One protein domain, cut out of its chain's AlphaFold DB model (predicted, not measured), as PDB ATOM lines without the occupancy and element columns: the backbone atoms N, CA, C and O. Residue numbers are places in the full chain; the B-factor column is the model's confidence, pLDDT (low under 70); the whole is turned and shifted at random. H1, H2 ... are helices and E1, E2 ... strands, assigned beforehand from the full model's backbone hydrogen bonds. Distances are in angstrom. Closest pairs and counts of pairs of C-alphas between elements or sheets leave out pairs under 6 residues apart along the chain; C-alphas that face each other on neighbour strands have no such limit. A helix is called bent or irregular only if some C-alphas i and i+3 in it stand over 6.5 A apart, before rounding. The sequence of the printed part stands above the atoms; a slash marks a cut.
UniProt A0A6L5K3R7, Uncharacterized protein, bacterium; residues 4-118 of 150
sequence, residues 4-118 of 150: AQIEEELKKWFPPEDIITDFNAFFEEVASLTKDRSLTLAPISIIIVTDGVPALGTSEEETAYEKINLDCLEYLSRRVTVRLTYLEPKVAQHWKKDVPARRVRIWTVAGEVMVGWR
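Overview. This is residues 4 to 118 of the 150 residues of an uncharacterized protein of bacterium (UniProt A0A6L5K3R7). A small wall of three parallel strands, E1, E2 and E3, has H5 over one face and H2, H3 and H4 towards that same side, and the other face is bare of named helices. H5 packs over edge strand E3, H4 grazes the sheet, H3 stands farther out and H2 packs on H4, while residues 4 to 18, with H1, stick out as a free arm. The 115 printed residues hold five named helices and three named strands, in the order H1 H2 E1 H3 H4 E2 H5 E3; the sheet order is E1 E2 E3 and the class is mixed. The whole is compact, with a radius of gyration of the C-alphas of 15.0 A and spans of 39 by 32 by 31 A.

Along the chain. Find C-alpha 4 at (-39.947, 24.965, 6.147); from there H1, residues 4 to 13, runs 14.2 A. H2, residues 23 to 36, runs 19.9 A. Strand E1, residues 44 to 49, starts at C-alpha 44 at (-41.874, -5.922, 2.073) and runs 16.5 A. Next come H3, residues 61 to 66, and H4, residues 71 to 74. H3 is neither bent nor irregular, but only just: C-alphas 62 and 65 are 6.3 A apart. E2, residues 80 to 87, spans 19.8 A, H5, residues 89 to 97, spans 12.5 A, and E3, residues 105 to 110, runs 16.3 A to C-alpha 110 at (-34.375, 12.427, -5.948).

Arrangement. Start at the sheet, where E2 is the inner strand. E1 and E2 are parallel at 14 degrees; look at N 46 and O 81, 2.8 A apart. E2 and E3 are parallel at 16 degrees, with N 84 and O 107 within hydrogen-bond range at 2.8 A. E1, H3 H4, E2 and E2, H5, E3 are strand-helix-strand units, parallel neighbour strands with helices between, each with a right-handed crossover. H5 is on the sheet at a height of 8.2 A, over E3 and along the strands, at 6 degrees to E3 on the local plane; the closest C-alphas, of Ala 92 and Thr 108, are 5.7 A apart. H4 only grazes the sheet, with residues 73 to 74. With residues 27 to 31 alone, H2 touches H4, closest at the C-alphas of Ala 31 and Cys 72, 6.1 A. H3 and H5 only just touch, with 3 pairs of C-alphas within 8 A, the closest Tyr 65 and His 94 at 6.6 A. H1 touches no helix. Every O i to N i+4 pair is within hydrogen-bond range in H1 and H2, 4 of 5 in H5 and 0 of 2 in H3, where 1 of 3 O i to N i+3 pairs is; H4 is too short for an i+4 pair.

Size, cuts and confidence. The C-alphas farthest apart, of Ser 38 and Ser 59, are 40.1 A apart. The printed part has no cut, and the link from E1 to H3, 11 residues, is long. Look for pLDDT under 70 at residues 5 to 7, 10 to 11, 13 to 21 and 56 to 63; the mean of the printed part is 81.0.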
ATOM      1  N   ALA A   4     -40.500  24.479   4.884       70.44
ATOM      2  CA  ALA A   4     -39.947  24.965   6.147       70.44
ATOM      3  C   ALA A   4     -40.849  24.707   7.373       70.44
ATOM      4  O   ALA A   4     -40.347  24.395   8.444       70.44
ATOM      5  N   GLN A   5     -42.178  24.774   7.229       68.44
ATOM      6  CA  GLN A   5     -43.103  24.484   8.335       68.44
ATOM      7  C   GLN A   5     -43.140  22.990   8.665       68.44
ATOM      8  O   GLN A   5     -43.222  22.626   9.830       68.44
ATOM      9  N   ILE A   6     -43.053  22.129   7.644       67.00
ATOM     10  CA  ILE A   6     -42.956  20.675   7.839       67.00
ATOM     11  C   ILE A   6     -41.662  20.349   8.576       67.00
ATOM     12  O   ILE A   6     -41.668  19.567   9.515       67.00
ATOM     13  N   GLU A   7     -40.558  20.967   8.165       69.19
ATOM     14  CA  GLU A   7     -39.260  20.792   8.807       69.19
ATOM     15  C   GLU A   7     -39.283  21.226  10.280       69.19
ATOM     16  O   GLU A   7     -38.810  20.488  11.141       69.19
ATOM     17  N   GLU A   8     -39.869  22.385  10.590       77.31
ATOM     18  CA  GLU A   8     -40.032  22.862  11.969       77.31
ATOM     19  C   GLU A   8     -40.926  21.939  12.810       77.31
ATOM     20  O   GLU A   8     -40.583  21.624  13.950       77.31
ATOM     21  N   GLU A   9     -42.052  21.475  12.261       75.50
ATOM     22  CA  GLU A   9     -42.945  20.531  12.943       75.50
ATOM     23  C   GLU A   9     -42.258  19.187  13.199       75.50
ATOM     24  O   GLU A   9     -42.343  18.660  14.308       75.50
ATOM     25  N   LEU A  10     -41.510  18.669  12.222       63.31
ATOM     26  CA  LEU A  10     -40.742  17.433  12.370       63.31
ATOM     27  C   LEU A  10     -39.632  17.583  13.412       63.31
ATOM     28  O   LEU A  10     -39.526  16.732  14.288       63.31
ATOM     29  N   LYS A  11     -38.867  18.681  13.393       69.06
ATOM     30  CA  LYS A  11     -37.841  18.978  14.414       69.06
ATOM     31  C   LYS A  11     -38.429  19.119  15.817       69.06
ATOM     32  O   LYS A  11     -37.765  18.815  16.803       69.06
ATOM     33  N   LYS A  12     -39.672  19.593  15.918       72.69
ATOM     34  CA  LYS A  12     -40.393  19.722  17.187       72.69
ATOM     35  C   LYS A  12     -40.917  18.379  17.700       72.69
ATOM     36  O   LYS A  12     -40.884  18.148  18.905       72.69
ATOM     37  N   TRP A  13     -41.451  17.531  16.822       68.25
ATOM     38  CA  TRP A  13     -41.982  16.212  17.188       68.25
ATOM     39  C   TRP A  13     -40.885  15.180  17.433       68.25
ATOM     40  O   TRP A  13     -41.054  14.301  18.274       68.25
ATOM     41  N   PHE A  14     -39.767  15.319  16.728       58.97
ATOM     42  CA  PHE A  14     -38.595  14.463  16.821       58.97
ATOM     43  C   PHE A  14     -37.390  15.338  17.191       58.97
ATOM     44  O   PHE A  14     -36.597  15.692  16.314       58.97
ATOM     45  N   PRO A  15     -37.284  15.768  18.467       56.34
ATOM     46  CA  PRO A  15     -36.146  16.553  18.919       56.34
ATOM     47  C   PRO A  15     -34.849  15.781  18.622       56.34
ATOM     48  O   PRO A  15     -34.768  14.594  18.941       56.34
ATOM     49  N   PRO A  16     -33.853  16.417  17.980       55.47
ATOM     50  CA  PRO A  16     -32.648  15.744  17.521       55.47
ATOM     51  C   PRO A  16     -31.723  15.481  18.711       55.47
ATOM     52  O   PRO A  16     -30.813  16.258  18.984       55.47
ATOM     53  N   GLU A  17     -31.975  14.406  19.451       56.12
ATOM     54  CA  GLU A  17     -30.980  13.857  20.382       56.12
ATOM     55  C   GLU A  17     -29.880  13.104  19.617       56.12
ATOM     56  O   GLU A  17     -28.741  13.059  20.076       56.12
ATOM     57  N   ASP A  18     -30.187  12.626  18.404       53.78
ATOM     58  CA  ASP A  18     -29.242  12.011  17.475       53.78
ATOM     59  C   ASP A  18     -29.463  12.589  16.063       53.78
ATOM     60  O   ASP A  18     -30.467  12.324  15.404       53.78
ATOM     61  N   ILE A  19     -28.556  13.459  15.601       56.53
ATOM     62  CA  ILE A  19     -28.608  14.089  14.256       56.53
ATOM     63  C   ILE A  19     -28.267  13.056  13.166       56.53
ATOM     64  O   ILE A  19     -28.388  13.303  11.968       56.53
ATOM     65  N   ILE A  20     -27.816  11.882  13.590       60.78
ATOM     66  CA  ILE A  20     -27.153  10.901  12.768       60.78
ATOM     67  C   ILE A  20     -28.048   9.662  12.662       60.78
ATOM     68  O   ILE A  20     -28.378   9.022  13.654       60.78
ATOM     69  N   THR A  21     -28.451   9.310  11.438       69.12
ATOM     70  CA  THR A  21     -29.231   8.086  11.205       69.12
ATOM     71  C   THR A  21     -28.292   6.888  11.102       69.12
ATOM     72  O   THR A  21     -27.589   6.724  10.101       69.12
ATOM     73  N   ASP A  22     -28.300   6.017  12.111       83.25
ATOM     74  CA  ASP A  22     -27.710   4.683  11.991       83.25
ATOM     75  C   ASP A  22     -28.655   3.772  11.190       83.25
ATOM     76  O   ASP A  22     -29.611   3.187  11.709       83.25
ATOM     77  N   PHE A  23     -28.389   3.661   9.888       88.69
ATOM     78  CA  PHE A  23     -29.162   2.802   8.993       88.69
ATOM     79  C   PHE A  23     -29.120   1.325   9.400       88.69
ATOM     80  O   PHE A  23     -30.111   0.623   9.203       88.69
ATOM     81  N   ASN A  24     -28.015   0.846   9.976       90.56
ATOM     82  CA  ASN A  24     -27.879  -0.562  10.339       90.56
ATOM     83  C   ASN A  24     -28.788  -0.893  11.524       90.56
ATOM     84  O   ASN A  24     -29.574  -1.839  11.434       90.56
ATOM     85  N   ALA A  25     -28.763  -0.061  12.568       88.88
ATOM     86  CA  ALA A  25     -29.675  -0.194  13.704       88.88
ATOM     87  C   ALA A  25     -31.147  -0.128  13.256       88.88
ATOM     88  O   ALA A  25     -31.962  -0.970  13.642       88.88
ATOM     89  N   PHE A  26     -31.478   0.809  12.359       90.19
ATOM     90  CA  PHE A  26     -32.819   0.909  11.781       90.19
ATOM     91  C   PHE A  26     -33.245  -0.376  11.050       90.19
ATOM     92  O   PHE A  26     -34.359  -0.868  11.241       90.19
ATOM     93  N   PHE A  27     -32.382  -0.955  10.208       92.69
ATOM     94  CA  PHE A  27     -32.723  -2.176   9.475       92.69
ATOM     95  C   PHE A  27     -32.848  -3.402  10.384       92.69
ATOM     96  O   PHE A  27     -33.711  -4.250  10.140       92.69
ATOM     97  N   GLU A  28     -32.044  -3.492  11.444       92.50
ATOM     98  CA  GLU A  28     -32.191  -4.524  12.474       92.50
ATOM     99  C   GLU A  28     -33.546  -4.432  13.182       92.50
ATOM    100  O   GLU A  28     -34.238  -5.447  13.327       92.50
ATOM    101  N   GLU A  29     -33.982  -3.223  13.537       91.25
ATOM    102  CA  GLU A  29     -35.293  -3.000  14.145       91.25
ATOM    103  C   GLU A  29     -36.432  -3.389  13.189       91.25
ATOM    104  O   GLU A  29     -37.342  -4.138  13.563       91.25
ATOM    105  N   VAL A  30     -36.351  -2.981  11.917       90.81
ATOM    106  CA  VAL A  30     -37.319  -3.389  10.884       90.81
ATOM    107  C   VAL A  30     -37.370  -4.913  10.741       90.81
ATOM    108  O   VAL A  30     -38.457  -5.490  10.597       90.81
ATOM    109  N   ALA A  31     -36.218  -5.585  10.789       91.75
ATOM    110  CA  ALA A  31     -36.141  -7.035  10.715       91.75
ATOM    111  C   ALA A  31     -36.804  -7.713  11.919       91.75
ATOM    112  O   ALA A  31     -37.536  -8.691  11.727       91.75
ATOM    113  N   SER A  32     -36.600  -7.188  13.130       91.38
ATOM    114  CA  SER A  32     -37.272  -7.677  14.340       91.38
ATOM    115  C   SER A  32     -38.787  -7.517  14.224       91.38
ATOM    116  O   SER A  32     -39.519  -8.505  14.260       91.38
ATOM    117  N   LEU A  33     -39.260  -6.299  13.939       89.69
ATOM    118  CA  LEU A  33     -40.688  -5.987  13.827       89.69
ATOM    119  C   LEU A  33     -41.397  -6.829  12.760       89.69
ATOM    120  O   LEU A  33     -42.543  -7.251  12.937       89.69
ATOM    121  N   THR A  34     -40.724  -7.091  11.640       87.56
ATOM    122  CA  THR A  34     -41.254  -7.939  10.566       87.56
ATOM    123  C   THR A  34     -41.453  -9.380  11.033       87.56
ATOM    124  O   THR A  34     -42.481  -9.992  10.719       87.56
ATOM    125  N   LYS A  35     -40.477  -9.932  11.768       87.62
ATOM    126  CA  LYS A  35     -40.547 -11.292  12.320       87.62
ATOM    127  C   LYS A  35     -41.645 -11.390  13.373       87.62
ATOM    128  O   LYS A  35     -42.474 -12.293  13.276       87.62
ATOM    129  N   ASP A  36     -41.714 -10.424  14.283       88.69
ATOM    130  CA  ASP A  36     -42.710 -10.382  15.360       88.69
ATOM    131  C   ASP A  36     -44.141 -10.343  14.813       88.69
ATOM    132  O   ASP A  36     -45.046 -10.998  15.327       88.69
ATOM    133  N   ARG A  37     -44.348  -9.636  13.696       86.31
ATOM    134  CA  ARG A  37     -45.649  -9.555  13.014       86.31
ATOM    135  C   ARG A  37     -45.920 -10.702  12.036       86.31
ATOM    136  O   ARG A  37     -46.928 -10.664  11.335       86.31
ATOM    137  N   SER A  38     -45.054 -11.719  11.974       83.50
ATOM    138  CA  SER A  38     -45.181 -12.868  11.061       83.50
ATOM    139  C   SER A  38     -45.315 -12.473   9.578       83.50
ATOM    140  O   SER A  38     -45.998 -13.134   8.798       83.50
ATOM    141  N   LEU A  39     -44.641 -11.394   9.159       80.88
ATOM    142  CA  LEU A  39     -44.712 -10.856   7.791       80.88
ATOM    143  C   LEU A  39     -43.657 -11.454   6.841       80.88
ATOM    144  O   LEU A  39     -43.465 -10.962   5.729       80.88
ATOM    145  N   THR A  40     -42.999 -12.542   7.238       72.38
ATOM    146  CA  THR A  40     -41.788 -13.081   6.591       72.38
ATOM    147  C   THR A  40     -41.996 -13.706   5.199       72.38
ATOM    148  O   THR A  40     -41.060 -14.125   4.518       72.38
ATOM    149  N   LEU A  41     -43.241 -13.796   4.734       73.75
ATOM    150  CA  LEU A  41     -43.584 -14.329   3.411       73.75
ATOM    151  C   LEU A  41     -44.260 -13.292   2.506       73.75
ATOM    152  O   LEU A  41     -44.412 -13.532   1.305       73.75
ATOM    153  N   ALA A  42     -44.641 -12.135   3.053       80.06
ATOM    154  CA  ALA A  42     -45.259 -11.051   2.302       80.06
ATOM    155  C   ALA A  42     -44.183 -10.180   1.638       80.06
ATOM    156  O   ALA A  42     -43.128  -9.976   2.234       80.06
ATOM    157  N   PRO A  43     -44.389  -9.642   0.423       84.44
ATOM    158  CA  PRO A  43     -43.489  -8.633  -0.136       84.44
ATOM    159  C   PRO A  43     -43.370  -7.424   0.804       84.44
ATOM    160  O   PRO A  43     -44.386  -6.852   1.190       84.44
ATOM    161  N   ILE A  44     -42.142  -7.021   1.137       88.00
ATOM    162  CA  ILE A  44     -41.874  -5.922   2.073       88.00
ATOM    163  C   ILE A  44     -41.390  -4.700   1.290       88.00
ATOM    164  O   ILE A  44     -40.480  -4.793   0.462       88.00
ATOM    165  N   SER A  45     -42.002  -3.546   1.555       89.56
ATOM    166  CA  SER A  45     -41.568  -2.245   1.041       89.56
ATOM    167  C   SER A  45     -41.281  -1.324   2.216       89.56
ATOM    168  O   SER A  45     -42.211  -0.863   2.871       89.56
ATOM    169  N   ILE A  46     -40.005  -1.040   2.446       90.50
ATOM    170  CA  ILE A  46     -39.528  -0.094   3.455       90.50
ATOM    171  C   ILE A  46     -39.375   1.253   2.753       90.50
ATOM    172  O   ILE A  46     -38.714   1.321   1.718       90.50
ATOM    173  N   ILE A  47     -40.023   2.300   3.259       89.69
ATOM    174  CA  ILE A  47     -39.935   3.658   2.706       89.69
ATOM    175  C   ILE A  47     -39.270   4.542   3.753       89.69
ATOM    176  O   ILE A  47     -39.740   4.603   4.886       89.69
ATOM    177  N   ILE A  48     -38.192   5.210   3.356       88.56
ATOM    178  CA  ILE A  48     -37.380   6.078   4.199       88.56
ATOM    179  C   ILE A  48     -37.380   7.477   3.576       88.56
ATOM    180  O   ILE A  48     -37.132   7.650   2.377       88.56
ATOM    181  N   VAL A  49     -37.686   8.477   4.396       84.31
ATOM    182  CA  VAL A  49     -37.576   9.899   4.057       84.31
ATOM    183  C   VAL A  49     -36.315  10.401   4.747       84.31
ATOM    184  O   VAL A  49     -36.274  10.451   5.972       84.31
ATOM    185  N   THR A  50     -35.263  10.665   3.976       83.69
ATOM    186  CA  THR A  50     -33.919  10.937   4.506       83.69
ATOM    187  C   THR A  50     -33.083  11.673   3.460       83.69
ATOM    188  O   THR A  50     -33.352  11.561   2.264       83.69
ATOM    189  N   ASP A  51     -32.054  12.394   3.900       83.06
ATOM    190  CA  ASP A  51     -30.985  12.874   3.018       83.06
ATOM    191  C   ASP A  51     -30.117  11.717   2.483       83.06
ATOM    192  O   ASP A  51     -29.479  11.850   1.439       83.06
ATOM    193  N   GLY A  52     -30.162  10.556   3.147       86.31
ATOM    194  CA  GLY A  52     -29.478   9.327   2.775       86.31
ATOM    195  C   GLY A  52     -28.009   9.291   3.186       86.31
ATOM    196  O   GLY A  52     -27.305   8.387   2.740       86.31
ATOM    197  N   VAL A  53     -27.523  10.237   3.988       86.25
ATOM    198  CA  VAL A  53     -26.094  10.327   4.318       86.25
ATOM    199  C   VAL A  53     -25.779   9.434   5.528       86.25
ATOM    200  O   VAL A  53     -26.364   9.624   6.593       86.25
ATOM    201  N   PRO A  54     -24.886   8.432   5.402       82.62
ATOM    202  CA  PRO A  54     -24.571   7.535   6.504       82.62
ATOM    203  C   PRO A  54     -23.752   8.222   7.600       82.62
ATOM    204  O   PRO A  54     -22.796   8.951   7.352       82.62
ATOM    205  N   ALA A  55     -24.100   7.864   8.830       70.31
ATOM    206  CA  ALA A  55     -23.461   8.212  10.093       70.31
ATOM    207  C   ALA A  55     -21.971   7.892  10.249       70.31
ATOM    208  O   ALA A  55     -21.290   8.438  11.119       70.31
ATOM    209  N   LEU A  56     -21.502   6.883   9.515       59.91
ATOM    210  CA  LEU A  56     -20.335   6.104   9.906       59.91
ATOM    211  C   LEU A  56     -19.056   6.898   9.641       59.91
ATOM    212  O   LEU A  56     -18.632   7.076   8.503       59.91
ATOM    213  N   GLY A  57     -18.467   7.379  10.734       49.66
ATOM    214  CA  GLY A  57     -17.364   8.321  10.742       49.66
ATOM    215  C   GLY A  57     -16.096   7.892  10.000       49.66
ATOM    216  O   GLY A  57     -15.787   6.714   9.805       49.66
ATOM    217  N   THR A  58     -15.325   8.940   9.712       47.09
ATOM    218  CA  THR A  58     -13.940   9.016   9.223       47.09
ATOM    219  C   THR A  58     -13.679   8.631   7.767       47.09
ATOM    220  O   THR A  58     -13.774   7.473   7.380       47.09
ATOM    221  N   SER A  59     -13.233   9.667   7.039       47.84
ATOM    222  CA  SER A  59     -12.462   9.682   5.788       47.84
ATOM    223  C   SER A  59     -13.072   8.942   4.595       47.84
ATOM    224  O   SER A  59     -13.075   7.721   4.544       47.84
ATOM    225  N   GLU A  60     -13.480   9.746   3.608       52.19
ATOM    226  CA  GLU A  60     -13.965   9.366   2.275       52.19
ATOM    227  C   GLU A  60     -15.396   8.806   2.263       52.19
ATOM    228  O   GLU A  60     -15.659   7.666   2.640       52.19
ATOM    229  N   GLU A  61     -16.326   9.648   1.783       55.62
ATOM    230  CA  GLU A  61     -17.757   9.357   1.585       55.62
ATOM    231  C   GLU A  61     -18.007   7.999   0.907       55.62
ATOM    232  O   GLU A  61     -19.006   7.353   1.202       55.62
ATOM    233  N   GLU A  62     -17.094   7.544   0.043       54.44
ATOM    234  CA  GLU A  62     -17.209   6.291  -0.711       54.44
ATOM    235  C   GLU A  62     -17.207   5.042   0.191       54.44
ATOM    236  O   GLU A  62     -17.989   4.124  -0.046       54.44
ATOM    237  N   THR A  63     -16.435   5.016   1.285       63.75
ATOM    238  CA  THR A  63     -16.343   3.817   2.152       63.75
ATOM    239  C   THR A  63     -17.479   3.701   3.170       63.75
ATOM    240  O   THR A  63     -17.673   2.650   3.785       63.75
ATOM    241  N   ALA A  64     -18.242   4.774   3.391       80.94
ATOM    242  CA  ALA A  64     -19.296   4.794   4.402       80.94
ATOM    243  C   ALA A  64     -20.561   4.046   3.948       80.94
ATOM    244  O   ALA A  64     -21.203   3.382   4.763       80.94
ATOM    245  N   TYR A  65     -20.896   4.098   2.654       88.88
ATOM    246  CA  TYR A  65     -22.051   3.388   2.090       88.88
ATOM    247  C   TYR A  65     -21.833   1.871   2.017       88.88
ATOM    248  O   TYR A  65     -22.772   1.113   2.246       88.88
ATOM    249  N   GLU A  66     -20.595   1.418   1.794       89.44
ATOM    250  CA  GLU A  66     -20.240  -0.012   1.787       89.44
ATOM    251  C   GLU A  66     -20.466  -0.695   3.145       89.44
ATOM    252  O   GLU A  66     -20.663  -1.908   3.221       89.44
ATOM    253  N   LYS A  67     -20.464   0.086   4.234       88.94
ATOM    254  CA  LYS A  67     -20.709  -0.394   5.602       88.94
ATOM    255  C   LYS A  67     -22.198  -0.542   5.935       88.94
ATOM    256  O   LYS A  67     -22.526  -1.043   7.015       88.94
ATOM    257  N   ILE A  68     -23.098  -0.102   5.054       91.12
ATOM    258  CA  ILE A  68     -24.538  -0.297   5.232       91.12
ATOM    259  C   ILE A  68     -24.854  -1.778   5.014       91.12
ATOM    260  O   ILE A  68     -24.665  -2.321   3.928       91.12
ATOM    261  N   ASN A  69     -25.349  -2.432   6.059       91.19
ATOM    262  CA  ASN A  69     -25.621  -3.856   6.077       91.19
ATOM    263  C   ASN A  69     -27.116  -4.132   5.878       91.19
ATOM    264  O   ASN A  69     -27.944  -3.825   6.734       91.19
ATOM    265  N   LEU A  70     -27.452  -4.769   4.756       93.38
ATOM    266  CA  LEU A  70     -28.818  -5.179   4.432       93.38
ATOM    267  C   LEU A  70     -29.084  -6.672   4.689       93.38
ATOM    268  O   LEU A  70     -30.199  -7.135   4.440       93.38
ATOM    269  N   ASP A  71     -28.115  -7.435   5.208       92.88
ATOM    270  CA  ASP A  71     -28.226  -8.893   5.387       92.88
ATOM    271  C   ASP A  71     -29.411  -9.291   6.278       92.88
ATOM    272  O   ASP A  71     -30.074 -10.303   6.025       92.88
ATOM    273  N   CYS A  72     -29.730  -8.476   7.289       91.06
ATOM    274  CA  CYS A  72     -30.882  -8.698   8.163       91.06
ATOM    275  C   CYS A  72     -32.220  -8.654   7.405       91.06
ATOM    276  O   CYS A  72     -33.193  -9.253   7.865       91.06
ATOM    277  N   LEU A  73     -32.255  -8.014   6.228       91.62
ATOM    278  CA  LEU A  73     -33.416  -7.896   5.349       91.62
ATOM    279  C   LEU A  73     -33.444  -8.942   4.224       91.62
ATOM    280  O   LEU A  73     -34.525  -9.340   3.787       91.62
ATOM    281  N   GLU A  74     -32.281  -9.408   3.760       87.75
ATOM    282  CA  GLU A  74     -32.104 -10.300   2.595       87.75
ATOM    283  C   GLU A  74     -32.936 -11.597   2.658       87.75
ATOM    284  O   GLU A  74     -33.343 -12.153   1.629       87.75
ATOM    285  N   TYR A  75     -33.225 -12.065   3.876       79.56
ATOM    286  CA  TYR A  75     -33.979 -13.293   4.138       79.56
ATOM    287  C   TYR A  75     -35.334 -13.064   4.812       79.56
ATOM    288  O   TYR A  75     -36.015 -14.035   5.140       79.56
ATOM    289  N   LEU A  76     -35.762 -11.808   4.989       82.75
ATOM    290  CA  LEU A  76     -37.069 -11.517   5.582       82.75
ATOM    291  C   LEU A  76     -38.225 -11.865   4.664       82.75
ATOM    292  O   LEU A  76     -39.297 -12.146   5.165       82.75
ATOM    293  N   SER A  77     -38.057 -11.785   3.348       81.12
ATOM    294  CA  SER A  77     -39.126 -12.054   2.389       81.12
ATOM    295  C   SER A  77     -38.555 -12.418   1.025       81.12
ATOM    296  O   SER A  77     -37.422 -12.083   0.689       81.12
ATOM    297  N   ARG A  78     -39.376 -13.051   0.179       79.38
ATOM    298  CA  ARG A  78     -39.048 -13.299  -1.236       79.38
ATOM    299  C   ARG A  78     -38.755 -12.015  -2.015       79.38
ATOM    300  O   ARG A  78     -38.090 -12.080  -3.048       79.38
ATOM    301  N   ARG A  79     -39.316 -10.875  -1.595       85.06
ATOM    302  CA  ARG A  79     -39.106  -9.569  -2.231       85.06
ATOM    303  C   ARG A  79     -39.058  -8.486  -1.165       85.06
ATOM    304  O   ARG A  79     -40.094  -8.163  -0.589       85.06
ATOM    305  N   VAL A  80     -37.884  -7.892  -0.977       90.69
ATOM    306  CA  VAL A  80     -37.695  -6.716  -0.124       90.69
ATOM    307  C   VAL A  80     -37.260  -5.542  -0.988       90.69
ATOM    308  O   VAL A  80     -36.416  -5.683  -1.873       90.69
ATOM    309  N   THR A  81     -37.887  -4.389  -0.778       92.19
ATOM    310  CA  THR A  81     -37.526  -3.132  -1.438       92.19
ATOM    311  C   THR A  81     -37.257  -2.079  -0.377       92.19
ATOM    312  O   THR A  81     -38.126  -1.840   0.459       92.19
ATOM    313  N   VAL A  82     -36.093  -1.439  -0.443       93.50
ATOM    314  CA  VAL A  82     -35.771  -0.240   0.337       93.50
ATOM    315  C   VAL A  82     -35.910   0.957  -0.594       93.50
ATOM    316  O   VAL A  82     -35.216   1.053  -1.606       93.50
ATOM    317  N   ARG A  83     -36.862   1.837  -0.287       91.38
ATOM    318  CA  ARG A  83     -37.134   3.069  -1.022       91.38
ATOM    319  C   ARG A  83     -36.652   4.251  -0.210       91.38
ATOM    320  O   ARG A  83     -37.233   4.535   0.830       91.38
ATOM    321  N   LEU A  84     -35.651   4.952  -0.716       90.75
ATOM    322  CA  LEU A  84     -35.199   6.207  -0.148       90.75
ATOM    323  C   LEU A  84     -35.712   7.365  -0.998       90.75
ATOM    324  O   LEU A  84     -35.638   7.334  -2.230       90.75
ATOM    325  N   THR A  85     -36.264   8.374  -0.343       87.00
ATOM    326  CA  THR A  85     -36.877   9.538  -0.990       87.00
ATOM    327  C   THR A  85     -36.231  10.814  -0.482       87.00
ATOM    328  O   THR A  85     -35.818  10.848   0.672       87.00
ATOM    329  N   TYR A  86     -36.198  11.847  -1.331       82.25
ATOM    330  CA  TYR A  86     -35.581  13.156  -1.070       82.25
ATOM    331  C   TYR A  86     -34.048  13.193  -1.112       82.25
ATOM    332  O   TYR A  86     -33.441  14.138  -0.622       82.25
ATOM    333  N   LEU A  87     -33.422  12.219  -1.774       85.62
ATOM    334  CA  LEU A  87     -31.964  12.157  -1.869       85.62
ATOM    335  C   LEU A  87     -31.430  13.185  -2.866       85.62
ATOM    336  O   LEU A  87     -32.032  13.410  -3.920       85.62
ATOM    337  N   GLU A  88     -30.241  13.715  -2.590       85.62
ATOM    338  CA  GLU A  88     -29.446  14.375  -3.620       85.62
ATOM    339  C   GLU A  88     -29.003  13.360  -4.692       85.62
ATOM    340  O   GLU A  88     -28.735  12.193  -4.373       85.62
ATOM    341  N   PRO A  89     -28.852  13.765  -5.967       85.38
ATOM    342  CA  PRO A  89     -28.454  12.858  -7.044       85.38
ATOM    343  C   PRO A  89     -27.151  12.091  -6.778       85.38
ATOM    344  O   PRO A  89     -27.042  10.931  -7.178       85.38
ATOM    345  N   LYS A  90     -26.173  12.710  -6.099       86.81
ATOM    346  CA  LYS A  90     -24.896  12.069  -5.747       86.81
ATOM    347  C   LYS A  90     -25.098  10.977  -4.693       86.81
ATOM    348  O   LYS A  90     -24.699   9.837  -4.914       86.81
ATOM    349  N   VAL A  91     -25.812  11.286  -3.611       88.81
ATOM    350  CA  VAL A  91     -26.160  10.320  -2.554       88.81
ATOM    351  C   VAL A  91     -26.976   9.159  -3.130       88.81
ATOM    352  O   VAL A  91     -26.693   7.990  -2.879       88.81
ATOM    353  N   ALA A  92     -27.930   9.459  -4.011       89.44
ATOM    354  CA  ALA A  92     -28.711   8.458  -4.727       89.44
ATOM    355  C   ALA A  92     -27.867   7.511  -5.600       89.44
ATOM    356  O   ALA A  92     -28.291   6.374  -5.825       89.44
ATOM    357  N   GLN A  93     -26.723   7.965  -6.127       89.19
ATOM    358  CA  GLN A  93     -25.787   7.109  -6.857       89.19
ATOM    359  C   GLN A  93     -24.993   6.210  -5.913       89.19
ATOM    360  O   GLN A  93     -24.906   5.017  -6.198       89.19
ATOM    361  N   HIS A  94     -24.499   6.745  -4.795       91.62
ATOM    362  CA  HIS A  94     -23.789   5.957  -3.784       91.62
ATOM    363  C   HIS A  94     -24.662   4.821  -3.233       91.62
ATOM    364  O   HIS A  94     -24.271   3.658  -3.267       91.62
ATOM    365  N   TRP A  95     -25.926   5.102  -2.897       92.19
ATOM    366  CA  TRP A  95     -26.890   4.069  -2.487       92.19
ATOM    367  C   TRP A  95     -27.094   2.949  -3.514       92.19
ATOM    368  O   TRP A  95     -27.406   1.823  -3.145       92.19
ATOM    369  N   LYS A  96     -26.977   3.248  -4.811       90.69
ATOM    370  CA  LYS A  96     -27.175   2.256  -5.878       90.69
ATOM    371  C   LYS A  96     -25.921   1.450  -6.192       90.69
ATOM    372  O   LYS A  96     -26.059   0.341  -6.701       90.69
ATOM    373  N   LYS A  97     -24.740   2.038  -6.002       91.44
ATOM    374  CA  LYS A  97     -23.459   1.453  -6.416       91.44
ATOM    375  C   LYS A  97     -22.723   0.786  -5.263       91.44
ATOM    376  O   LYS A  97     -22.210  -0.310  -5.453       91.44
ATOM    377  N   ASP A  98     -22.723   1.432  -4.104       92.56
ATOM    378  CA  ASP A  98     -21.761   1.140  -3.044       92.56
ATOM    379  C   ASP A  98     -22.407   0.349  -1.902       92.56
ATOM    380  O   ASP A  98     -21.739  -0.429  -1.233       92.56
ATOM    381  N   VAL A  99     -23.727   0.471  -1.710       92.81
ATOM    382  CA  VAL A  99     -24.452  -0.320  -0.703       92.81
ATOM    383  C   VAL A  99     -24.558  -1.782  -1.156       92.81
ATOM    384  O   VAL A  99     -25.218  -2.060  -2.168       92.81
ATOM    385  N   PRO A 100     -23.981  -2.746  -0.414       92.81
ATOM    386  CA  PRO A 100     -24.025  -4.150  -0.792       92.81
ATOM    387  C   PRO A 100     -25.448  -4.705  -0.662       92.81
ATOM    388  O   PRO A 100     -25.981  -4.869   0.433       92.81
ATOM    389  N   ALA A 101     -26.070  -5.034  -1.795       92.06
ATOM    390  CA  ALA A 101     -27.402  -5.631  -1.842       92.06
ATOM    391  C   ALA A 101     -27.429  -6.828  -2.797       92.06
ATOM    392  O   ALA A 101     -26.932  -6.756  -3.923       92.06
ATOM    393  N   ARG A 102     -28.025  -7.946  -2.364       89.75
ATOM    394  CA  ARG A 102     -28.118  -9.182  -3.164       89.75
ATOM    395  C   ARG A 102     -29.535  -9.410  -3.679       89.75
ATOM    396  O   ARG A 102     -29.737  -9.636  -4.872       89.75
ATOM    397  N   ARG A 103     -30.531  -9.366  -2.797       88.69
ATOM    398  CA  ARG A 103     -31.963  -9.553  -3.101       88.69
ATOM    399  C   ARG A 103     -32.780  -8.335  -2.718       88.69
ATOM    400  O   ARG A 103     -33.871  -8.157  -3.273       88.69
ATOM    401  N   VAL A 104     -32.279  -7.507  -1.801       92.56
ATOM    402  CA  VAL A 104     -32.911  -6.235  -1.471       92.56
ATOM    403  C   VAL A 104     -32.810  -5.306  -2.675       92.56
ATOM    404  O   VAL A 104     -31.740  -5.041  -3.213       92.56
ATOM    405  N   ARG A 105     -33.956  -4.809  -3.135       92.56
ATOM    406  CA  ARG A 105     -34.004  -3.823  -4.215       92.56
ATOM    407  C   ARG A 105     -33.896  -2.429  -3.625       92.56
ATOM    408  O   ARG A 105     -34.836  -1.985  -2.970       92.56
ATOM    409  N   ILE A 106     -32.808  -1.733  -3.920       93.12
ATOM    410  CA  ILE A 106     -32.643  -0.328  -3.550       93.12
ATOM    411  C   ILE A 106     -33.272   0.557  -4.624       93.12
ATOM    412  O   ILE A 106     -33.021   0.401  -5.821       93.12
ATOM    413  N   TRP A 107     -34.114   1.486  -4.189       90.31
ATOM    414  CA  TRP A 107     -34.790   2.456  -5.038       90.31
ATOM    415  C   TRP A 107     -34.613   3.841  -4.449       90.31
ATOM    416  O   TRP A 107     -34.977   4.074  -3.302       90.31
ATOM    417  N   THR A 108     -34.091   4.766  -5.246       89.44
ATOM    418  CA  THR A 108     -33.894   6.152  -4.826       89.44
ATOM    419  C   THR A 108     -34.766   7.077  -5.662       89.44
ATOM    420  O   THR A 108     -34.854   6.917  -6.883       89.44
ATOM    421  N   VAL A 109     -35.423   8.023  -4.995       84.12
ATOM    422  CA  VAL A 109     -36.189   9.108  -5.613       84.12
ATOM    423  C   VAL A 109     -35.545  10.419  -5.192       84.12
ATOM    424  O   VAL A 109     -35.447  10.710  -3.999       84.12
ATOM    425  N   ALA A 110     -35.088  11.182  -6.183       80.94
ATOM    426  CA  ALA A 110     -34.375  12.427  -5.948       80.94
ATOM    427  C   ALA A 110     -35.311  13.520  -5.408       80.94
ATOM    428  O   ALA A 110     -36.498  13.560  -5.756       80.94
ATOM    429  N   GLY A 111     -34.778  14.407  -4.568       73.25
ATOM    430  CA  GLY A 111     -35.535  15.513  -3.976       73.25
ATOM    431  C   GLY A 111     -36.150  16.452  -5.013       73.25
ATOM    432  O   GLY A 111     -37.276  16.906  -4.826       73.25
ATOM    433  N   GLU A 112     -35.486  16.670  -6.151       76.62
ATOM    434  CA  GLU A 112     -35.971  17.553  -7.217       76.62
ATOM    435  C   GLU A 112     -37.276  17.049  -7.839       76.62
ATOM    436  O   GLU A 112     -38.167  17.844  -8.148       76.62
ATOM    437  N   VAL A 113     -37.441  15.726  -7.959       73.19
ATOM    438  CA  VAL A 113     -38.704  15.121  -8.412       73.19
ATOM    439  C   VAL A 113     -39.825  15.500  -7.445       73.19
ATOM    440  O   VAL A 113     -40.929  15.839  -7.862       73.19
ATOM    441  N   MET A 114     -39.525  15.554  -6.150       71.81
ATOM    442  CA  MET A 114     -40.469  15.919  -5.100       71.81
ATOM    443  C   MET A 114     -40.685  17.434  -4.955       71.81
ATOM    444  O   MET A 114     -41.400  17.846  -4.049       71.81
ATOM    445  N   VAL A 115     -40.138  18.296  -5.818       77.00
ATOM    446  CA  VAL A 115     -40.453  19.742  -5.804       77.00
ATOM    447  C   VAL A 115     -41.767  20.029  -6.545       77.00
ATOM    448  O   VAL A 115     -42.503  20.955  -6.196       77.00
ATOM    449  N   GLY A 116     -42.105  19.205  -7.544       77.00
ATOM    450  CA  GLY A 116     -43.204  19.465  -8.480       77.00
ATOM    451  C   GLY A 116     -44.599  18.973  -8.063       77.00
ATOM    452  O   GLY A 116     -45.592  19.258  -8.738       77.00
ATOM    453  N   TRP A 117     -44.703  18.212  -6.968       84.00
ATOM    454  CA  TRP A 117     -45.945  17.500  -6.622       84.00
ATOM    455  C   TRP A 117     -47.098  18.442  -6.275       84.00
ATOM    456  O   TRP A 117     -48.247  18.183  -6.624       84.00
ATOM    457  N   ARG A 118     -46.809  19.572  -5.616       83.31
ATOM    458  CA  ARG A 118     -47.860  20.492  -5.169       83.31
ATOM    459  C   ARG A 118     -48.589  21.151  -6.337       83.31
ATOM    460  O   ARG A 118     -49.780  21.405  -6.225       83.31
TER     461      ARG A 118